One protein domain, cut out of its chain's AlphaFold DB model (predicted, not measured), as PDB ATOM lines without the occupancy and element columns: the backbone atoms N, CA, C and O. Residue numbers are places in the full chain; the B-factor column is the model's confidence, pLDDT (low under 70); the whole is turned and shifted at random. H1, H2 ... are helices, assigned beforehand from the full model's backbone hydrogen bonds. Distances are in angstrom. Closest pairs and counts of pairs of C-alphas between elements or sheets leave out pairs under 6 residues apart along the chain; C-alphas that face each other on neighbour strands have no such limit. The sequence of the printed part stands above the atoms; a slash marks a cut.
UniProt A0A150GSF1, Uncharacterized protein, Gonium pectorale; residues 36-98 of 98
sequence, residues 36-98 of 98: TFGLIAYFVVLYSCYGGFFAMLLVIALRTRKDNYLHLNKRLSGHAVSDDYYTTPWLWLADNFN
ATOM      1  N   THR A  36     172.683 253.417 287.254       81.75
ATOM      2  CA  THR A  36     172.960 251.985 287.071       81.75
ATOM      3  C   THR A  36     171.746 251.256 286.496       81.75
ATOM      4  O   THR A  36     171.882 250.455 285.572       81.75
ATOM      5  N   PHE A  37     170.543 251.558 286.993       84.38
ATOM      6  CA  PHE A  37     169.305 250.982 286.473       84.38
ATOM      7  C   PHE A  37     169.042 251.402 285.022       84.38
ATOM      8  O   PHE A  37     168.713 250.555 284.193       84.38
ATOM      9  N   GLY A  38     169.249 252.681 284.694       87.56
ATOM     10  CA  GLY A  38     169.129 253.181 283.323       87.56
ATOM     11  C   GLY A  38     170.101 252.494 282.362       87.56
ATOM     12  O   GLY A  38     169.703 252.085 281.271       87.56
ATOM     13  N   LEU A  39     171.350 252.285 282.793       89.62
ATOM     14  CA  LEU A  39     172.364 251.580 282.010       89.62
ATOM     15  C   LEU A  39     171.965 250.116 281.753       89.62
ATOM     16  O   LEU A  39     172.044 249.641 280.622       89.62
ATOM     17  N   ILE A  40     171.489 249.408 282.782       90.12
ATOM     18  CA  ILE A  40     171.033 248.015 282.658       90.12
ATOM     19  C   ILE A  40     169.820 247.922 281.727       90.12
ATOM     20  O   ILE A  40     169.813 247.093 280.820       90.12
ATOM     21  N   ALA A  41     168.817 248.786 281.908       91.31
ATOM     22  CA  ALA A  41     167.627 248.811 281.060       91.31
ATOM     23  C   ALA A  41     167.984 249.078 279.588       91.31
ATOM     24  O   ALA A  41     167.467 248.404 278.696       91.31
ATOM     25  N   TYR A  42     168.920 249.998 279.338       93.00
ATOM     26  CA  TYR A  42     169.439 250.264 277.999       93.00
ATOM     27  C   TYR A  42     170.065 249.012 277.369       93.00
ATOM     28  O   TYR A  42     169.713 248.651 276.246       93.00
ATOM     29  N   PHE A  43     170.932 248.304 278.100       94.56
ATOM     30  CA  PHE A  43     171.530 247.063 277.605       94.56
ATOM     31  C   PHE A  43     170.485 245.978 277.340       94.56
ATOM     32  O   PHE A  43     170.562 245.315 276.311       94.56
ATOM     33  N   VAL A  44     169.489 245.812 278.213       94.88
ATOM     34  CA  VAL A  44     168.417 244.824 278.012       94.88
ATOM     35  C   VAL A  44     167.663 245.087 276.708       94.88
ATOM     36  O   VAL A  44     167.468 244.160 275.921       94.88
ATOM     37  N   VAL A  45     167.281 246.339 276.443       94.69
ATOM     38  CA  VAL A  45     166.599 246.716 275.195       94.69
ATOM     39  C   VAL A  45     167.505 246.469 273.991       94.69
ATOM     40  O   VAL A  45     167.082 245.846 273.018       94.69
ATOM     41  N   LEU A  46     168.767 246.892 274.074       95.94
ATOM     42  CA  LEU A  46     169.750 246.726 273.008       95.94
ATOM     43  C   LEU A  46     169.952 245.243 272.648       95.94
ATOM     44  O   LEU A  46     169.823 244.862 271.485       95.94
ATOM     45  N   TYR A  47     170.208 244.388 273.641       95.25
ATOM     46  CA  TYR A  47     170.386 242.949 273.436       95.25
ATOM     47  C   TYR A  47     169.109 242.265 272.946       95.25
ATOM     48  O   TYR A  47     169.194 241.358 272.119       95.25
ATOM     49  N   SER A  48     167.932 242.715 273.387       94.44
ATOM     50  CA  SER A  48     166.651 242.188 272.896       94.44
ATOM     51  C   SER A  48     166.447 242.504 271.413       94.44
ATOM     52  O   SER A  48     166.047 241.626 270.648       94.44
ATOM     53  N   CYS A  49     166.794 243.720 270.977       96.19
ATOM     54  CA  CYS A  49     166.774 244.101 269.564       96.19
ATOM     55  C   CYS A  49     167.746 243.253 268.733       96.19
ATOM     56  O   CYS A  49     167.356 242.729 267.690       96.19
ATOM     57  N   TYR A  50     168.984 243.066 269.204       95.31
ATOM     58  CA  TYR A  50     169.956 242.210 268.518       95.31
ATOM     59  C   TYR A  50     169.498 240.750 268.444       95.31
ATOM     60  O   TYR A  50     169.585 240.140 267.380       95.31
ATOM     61  N   GLY A  51     168.969 240.203 269.540       95.44
ATOM     62  CA  GLY A  51     168.442 238.841 269.586       95.44
ATOM     63  C   GLY A  51     167.269 238.641 268.625       95.44
ATOM     64  O   GLY A  51     167.262 237.680 267.857       95.44
ATOM     65  N   GLY A  52     166.317 239.579 268.601       93.69
ATOM     66  CA  GLY A  52     165.181 239.549 267.678       93.69
ATOM     67  C   GLY A  52     165.605 239.657 266.211       93.69
ATOM     68  O   GLY A  52     165.147 238.878 265.375       93.69
ATOM     69  N   PHE A  53     166.532 240.566 265.901       94.88
ATOM     70  CA  PHE A  53     167.075 240.716 264.551       94.88
ATOM     71  C   PHE A  53     167.805 239.449 264.087       94.88
ATOM     72  O   PHE A  53     167.578 238.966 262.978       94.88
ATOM     73  N   PHE A  54     168.631 238.858 264.951       94.94
ATOM     74  CA  PHE A  54     169.337 237.618 264.642       94.94
ATOM     75  C   PHE A  54     168.379 236.436 264.437       94.94
ATOM     76  O   PHE A  54     168.534 235.677 263.480       94.94
ATOM     77  N   ALA A  55     167.348 236.307 265.276       91.56
ATOM     78  CA  ALA A  55     166.313 235.290 265.108       91.56
ATOM     79  C   ALA A  55     165.570 235.452 263.770       91.56
ATOM     80  O   ALA A  55     165.347 234.470 263.063       91.56
ATOM     81  N   MET A  56     165.246 236.689 263.381       92.81
ATOM     82  CA  MET A  56     164.628 236.978 262.087       92.81
ATOM     83  C   MET A  56     165.530 236.559 260.919       92.81
ATOM     84  O   MET A  56     165.061 235.893 259.994       92.81
ATOM     85  N   LEU A  57     166.827 236.883 260.977       93.06
ATOM     86  CA  LEU A  57     167.799 236.455 259.968       93.06
ATOM     87  C   LEU A  57     167.903 234.929 259.877       93.06
ATOM     88  O   LEU A  57     167.918 234.391 258.773       93.06
ATOM     89  N   LEU A  58     167.919 234.227 261.014       91.75
ATOM     90  CA  LEU A  58     167.916 232.763 261.050       91.75
ATOM     91  C   LEU A  58     166.673 232.179 260.377       91.75
ATOM     92  O   LEU A  58     166.791 231.261 259.567       91.75
ATOM     93  N   VAL A  59     165.487 232.718 260.669       90.06
ATOM     94  CA  VAL A  59     164.237 232.254 260.054       90.06
ATOM     95  C   VAL A  59     164.261 232.463 258.542       90.06
ATOM     96  O   VAL A  59     163.893 231.551 257.802       90.06
ATOM     97  N   ILE A  60     164.717 233.627 258.071       89.81
ATOM     98  CA  ILE A  60     164.852 233.900 256.635       89.81
ATOM     99  C   ILE A  60     165.846 232.923 256.008       89.81
ATOM    100  O   ILE A  60     165.507 232.263 255.030       89.81
ATOM    101  N   ALA A  61     167.029 232.756 256.600       84.00
ATOM    102  CA  ALA A  61     168.056 231.850 256.096       84.00
ATOM    103  C   ALA A  61     167.556 230.400 256.004       84.00
ATOM    104  O   ALA A  61     167.791 229.731 254.999       84.00
ATOM    105  N   LEU A  62     166.827 229.919 257.016       85.31
ATOM    106  CA  LEU A  62     166.239 228.578 257.019       85.31
ATOM    107  C   LEU A  62     165.150 228.421 255.953       85.31
ATOM    108  O   LEU A  62     165.119 227.394 255.278       85.31
ATOM    109  N   ARG A  63     164.294 229.432 255.762       82.81
ATOM    110  CA  ARG A  63     163.263 229.427 254.711       82.81
ATOM    111  C   ARG A  63     163.882 229.440 253.319       82.81
ATOM    112  O   ARG A  63     163.583 228.560 252.527       82.81
ATOM    113  N   THR A  64     164.822 230.345 253.052       82.12
ATOM    114  CA  THR A  64     165.540 230.393 251.770       82.12
ATOM    115  C   THR A  64     166.297 229.095 251.504       82.12
ATOM    116  O   THR A  64     166.306 228.596 250.381       82.12
ATOM    117  N   ARG A  65     166.906 228.503 252.542       79.62
ATOM    118  CA  ARG A  65     167.528 227.183 252.441       79.62
ATOM    119  C   ARG A  65     166.485 226.137 252.038       79.62
ATOM    120  O   ARG A  65     166.710 225.452 251.045       79.62
ATOM    121  N   LYS A  66     165.357 226.040 252.751       75.25
ATOM    122  CA  LYS A  66     164.255 225.109 252.448       75.25
ATOM    123  C   LYS A  66     163.768 225.259 251.003       75.25
ATOM    124  O   LYS A  66     163.700 224.264 250.287       75.25
ATOM    125  N   ASP A  67     163.514 226.488 250.563       76.06
ATOM    126  CA  ASP A  67     163.043 226.776 249.208       76.06
ATOM    127  C   ASP A  67     164.063 226.312 248.163       76.06
ATOM    128  O   ASP A  67     163.709 225.615 247.213       76.06
ATOM    129  N   ASN A  68     165.351 226.599 248.373       74.50
ATOM    130  CA  ASN A  68     166.410 226.154 247.471       74.50
ATOM    131  C   ASN A  68     166.489 224.623 247.361       74.50
ATOM    132  O   ASN A  68     166.641 224.113 246.252       74.50
ATOM    133  N   TYR A  69     166.342 223.881 248.467       67.31
ATOM    134  CA  TYR A  69     166.315 222.411 248.428       67.31
ATOM    135  C   TYR A  69     165.069 221.872 247.719       67.31
ATOM    136  O   TYR A  69     165.190 220.966 246.896       67.31
ATOM    137  N   LEU A  70     163.889 222.454 247.958       65.44
ATOM    138  CA  LEU A  70     162.657 222.079 247.256       65.44
ATOM    139  C   LEU A  70     162.768 222.332 245.746       65.44
ATOM    140  O   LEU A  70     162.404 221.474 244.939       65.44
ATOM    141  N   HIS A  71     163.326 223.479 245.354       64.31
ATOM    142  CA  HIS A  71     163.560 223.820 243.953       64.31
ATOM    143  C   HIS A  71     164.579 222.888 243.281       64.31
ATOM    144  O   HIS A  71     164.346 222.470 242.143       64.31
ATOM    145  N   LEU A  72     165.680 222.533 243.957       64.25
ATOM    146  CA  LEU A  72     166.675 221.595 243.422       64.25
ATOM    147  C   LEU A  72     166.102 220.181 243.301       64.25
ATOM    148  O   LEU A  72     166.240 219.538 242.261       64.25
ATOM    149  N   ASN A  73     165.420 219.708 244.342       59.75
ATOM    150  CA  ASN A  73     164.897 218.352 244.386       59.75
ATOM    151  C   ASN A  73     163.780 218.134 243.358       59.75
ATOM    152  O   ASN A  73     163.739 217.095 242.706       59.75
ATOM    153  N   LYS A  74     162.928 219.142 243.124       57.97
ATOM    154  CA  LYS A  74     161.917 219.102 242.058       57.97
ATOM    155  C   LYS A  74     162.543 218.941 240.667       57.97
ATOM    156  O   LYS A  74     161.955 218.290 239.810       57.97
ATOM    157  N   ARG A  75     163.732 219.514 240.441       57.09
ATOM    158  CA  ARG A  75     164.476 219.367 239.178       57.09
ATOM    159  C   ARG A  75     165.158 218.004 239.044       57.09
ATOM    160  O   ARG A  75     165.296 217.529 237.926       57.09
ATOM    161  N   LEU A  76     165.582 217.401 240.155       55.66
ATOM    162  CA  LEU A  76     166.358 216.156 240.167       55.66
ATOM    163  C   LEU A  76     165.495 214.886 240.242       55.66
ATOM    164  O   LEU A  76     165.835 213.893 239.612       55.66
ATOM    165  N   SER A  77     164.390 214.900 240.993       55.22
ATOM    166  CA  SER A  77     163.593 213.694 241.287       55.22
ATOM    167  C   SER A  77     162.285 213.582 240.496       55.22
ATOM    168  O   SER A  77     161.649 212.528 240.487       55.22
ATOM    169  N   GLY A  78     161.834 214.666 239.855       53.22
ATOM    170  CA  GLY A  78     160.554 214.711 239.134       53.22
ATOM    171  C   GLY A  78     159.303 214.515 240.010       53.22
ATOM    172  O   GLY A  78     158.194 214.586 239.489       53.22
ATOM    173  N   HIS A  79     159.458 214.303 241.323       52.34
ATOM    174  CA  HIS A  79     158.381 214.069 242.285       52.34
ATOM    175  C   HIS A  79     158.398 215.169 243.353       52.34
ATOM    176  O   HIS A  79     159.453 215.612 243.807       52.34
ATOM    177  N   ALA A  80     157.219 215.650 243.753       53.19
ATOM    178  CA  ALA A  80     157.104 216.628 244.830       53.19
ATOM    179  C   ALA A  80     157.309 215.919 246.176       53.19
ATOM    180  O   ALA A  80     156.448 215.163 246.617       53.19
ATOM    181  N   VAL A  81     158.454 216.143 246.820       54.16
ATOM    182  CA  VAL A  81     158.684 215.674 248.193       54.16
ATOM    183  C   VAL A  81     157.884 216.554 249.150       54.16
ATOM    184  O   VAL A  81     157.959 217.780 249.058       54.16
ATOM    185  N   SER A  82     157.087 215.927 250.021       53.44
ATOM    186  CA  SER A  82     156.212 216.630 250.961       53.44
ATOM    187  C   SER A  82     157.015 217.396 252.015       53.44
ATOM    188  O   SER A  82     158.136 217.025 252.375       53.44
ATOM    189  N   ASP A  83     156.418 218.486 252.504       54.25
ATOM    190  CA  ASP A  83     157.023 219.458 253.421       54.25
ATOM    191  C   ASP A  83     157.588 218.850 254.720       54.25
ATOM    192  O   ASP A  83     158.501 219.427 255.319       54.25
ATOM    193  N   ASP A  84     157.092 217.681 255.129       53.44
ATOM    194  CA  ASP A  84     157.432 217.046 256.405       53.44
ATOM    195  C   ASP A  84     158.852 216.463 256.432       53.44
ATOM    196  O   ASP A  84     159.506 216.509 257.476       53.44
ATOM    197  N   TYR A  85     159.389 216.028 255.284       52.38
ATOM    198  CA  TYR A  85     160.751 215.475 255.188       52.38
ATOM    199  C   TYR A  85     161.850 216.506 255.496       52.38
ATOM    200  O   TYR A  85     162.962 216.141 255.872       52.38
ATOM    201  N   TYR A  86     161.555 217.802 255.355       50.94
ATOM    202  CA  TYR A  86     162.541 218.876 255.521       50.94
ATOM    203  C   TYR A  86     162.554 219.507 256.914       50.94
ATOM    204  O   TYR A  86     163.435 220.317 257.210       50.94
ATOM    205  N   THR A  87     161.605 219.152 257.782       55.44
ATOM    206  CA  THR A  87     161.540 219.709 259.143       55.44
ATOM    207  C   THR A  87     162.634 219.158 260.060       55.44
ATOM    208  O   THR A  87     162.950 219.772 261.077       55.44
ATOM    209  N   THR A  88     163.273 218.046 259.681       54.16
ATOM    210  CA  THR A  88     164.309 217.380 260.478       54.16
ATOM    211  C   THR A  88     165.430 216.813 259.591       54.16
ATOM    212  O   THR A  88     165.501 215.610 259.344       54.16
ATOM    213  N   PRO A  89     166.376 217.648 259.119       52.81
ATOM    214  CA  PRO A  89     167.471 217.184 258.260       52.81
ATOM    215  C   PRO A  89     168.363 216.116 258.923       52.81
ATOM    216  O   PRO A  89     169.003 215.335 258.226       52.81
ATOM    217  N   TRP A  90     168.386 216.046 260.260       60.31
ATOM    218  CA  TRP A  90     169.084 214.997 261.014       60.31
ATOM    219  C   TRP A  90     168.391 213.629 260.970       60.31
ATOM    220  O   TRP A  90     169.083 212.624 261.087       60.31
ATOM    221  N   LEU A  91     167.067 213.565 260.771       52.53
ATOM    222  CA  LEU A  91     166.354 212.293 260.589       52.53
ATOM    223  C   LEU A  91     166.673 211.676 259.224       52.53
ATOM    224  O   LEU A  91     166.936 210.484 259.141       52.53
ATOM    225  N   TRP A  92     166.752 212.500 258.175       55.00
ATOM    226  CA  TRP A  92     167.190 212.033 256.859       55.00
ATOM    227  C   TRP A  92     168.646 211.541 256.869       55.00
ATOM    228  O   TRP A  92     168.957 210.537 256.236       55.00
ATOM    229  N   LEU A  93     169.544 212.201 257.612       52.44
ATOM    230  CA  LEU A  93     170.898 211.672 257.815       52.44
ATOM    231  C   LEU A  93     170.873 210.340 258.584       52.44
ATOM    232  O   LEU A  93     171.550 209.408 258.173       52.44
ATOM    233  N   ALA A  94     170.088 210.214 259.654       55.28
ATOM    234  CA  ALA A  94     170.018 208.970 260.428       55.28
ATOM    235  C   ALA A  94     169.566 207.757 259.588       55.28
ATOM    236  O   ALA A  94     170.117 206.674 259.761       55.28
ATOM    237  N   ASP A  95     168.634 207.948 258.650       54.47
ATOM    238  CA  ASP A  95     168.137 206.880 257.768       54.47
ATOM    239  C   ASP A  95     169.132 206.452 256.673       54.47
ATOM    240  O   ASP A  95     169.079 205.315 256.219       54.47
ATOM    241  N   ASN A  96     170.035 207.333 256.224       55.41
ATOM    242  CA  ASN A  96     170.981 207.024 255.135       55.41
ATOM    243  C   ASN A  96     172.349 206.506 255.618       55.41
ATOM    244  O   ASN A  96     173.188 206.147 254.792       55.41
ATOM    245  N   PHE A  97     172.602 206.514 256.928       58.78
ATOM    246  CA  PHE A  97     173.848 206.029 257.539       58.78
ATOM    247  C   PHE A  97     173.669 204.710 258.319       58.78
ATOM    248  O   PHE A  97     174.587 204.307 259.036       58.78
ATOM    249  N   ASN A  98     172.518 204.046 258.169       44.50
ATOM    250  CA  ASN A  98     172.213 202.704 258.679       44.50
ATOM    251  C   ASN A  98     172.130 201.707 257.513       44.50
ATOM    252  O   ASN A  98     172.475 200.524 257.724       44.50
TER     253      ASN A  98
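What this domain is: This is residues 36 to 98 of the 98 residues of an uncharacterized protein of Gonium pectorale (UniProt A0A150GSF1). One long helix, H1, makes nearly the whole length, and past its last residue the printed part folds back into a small, loose hook of two short helices, H2 and H3. H2 comes near H1 around Lys 66, while residues 88 to 98, which hold H3, stick out free. The printed part has 63 residues with three named helices, in the order H1, H2, H3, and no named strand; its class is all helix. It is extended, with a radius of gyration of the C-alphas of 19.2 A, and spans 61 by 27 by 14 A.

How they stand to each other: Start with H1, residues 36 to 77, of which 36 to 65 and 74 to 77 stand free. After a tight link of five residues comes H2, residues 83 to 86, close to H1 but not clearly touching: their closest C-alphas, of Lys 66 and Tyr 86, are 7.2 A apart. A tight link of two residues then brings you to H3, residues 89 to 96, close to H2 but not clearly touching: the closest C-alphas, of Tyr 85 and Trp 92, are 7.5 A apart. H1 and H3 are apart. In H1 and H3 every O i to N i+4 pair is within hydrogen-bond range; H2 is too short for such a pair.

Where its parts are: Find C-alpha 36 at (172.960, 251.985, 287.071); from there H1 runs 60.4 A to C-alpha 77 at (163.593, 213.694, 241.287). H2 begins at C-alpha 83 and covers 5.9 A. H3 covers 11.2 A and ends at C-alpha 96, at (170.981, 207.024, 255.135).

The domain as a whole: The two C-alphas farthest apart, of Thr 36 and Gly 78, are 62.0 A apart. The printed part has no cut, and neither link is long. Look at the B-factor column: residues 69 to 98 are under 70, and the mean pLDDT of the printed part is 73.4.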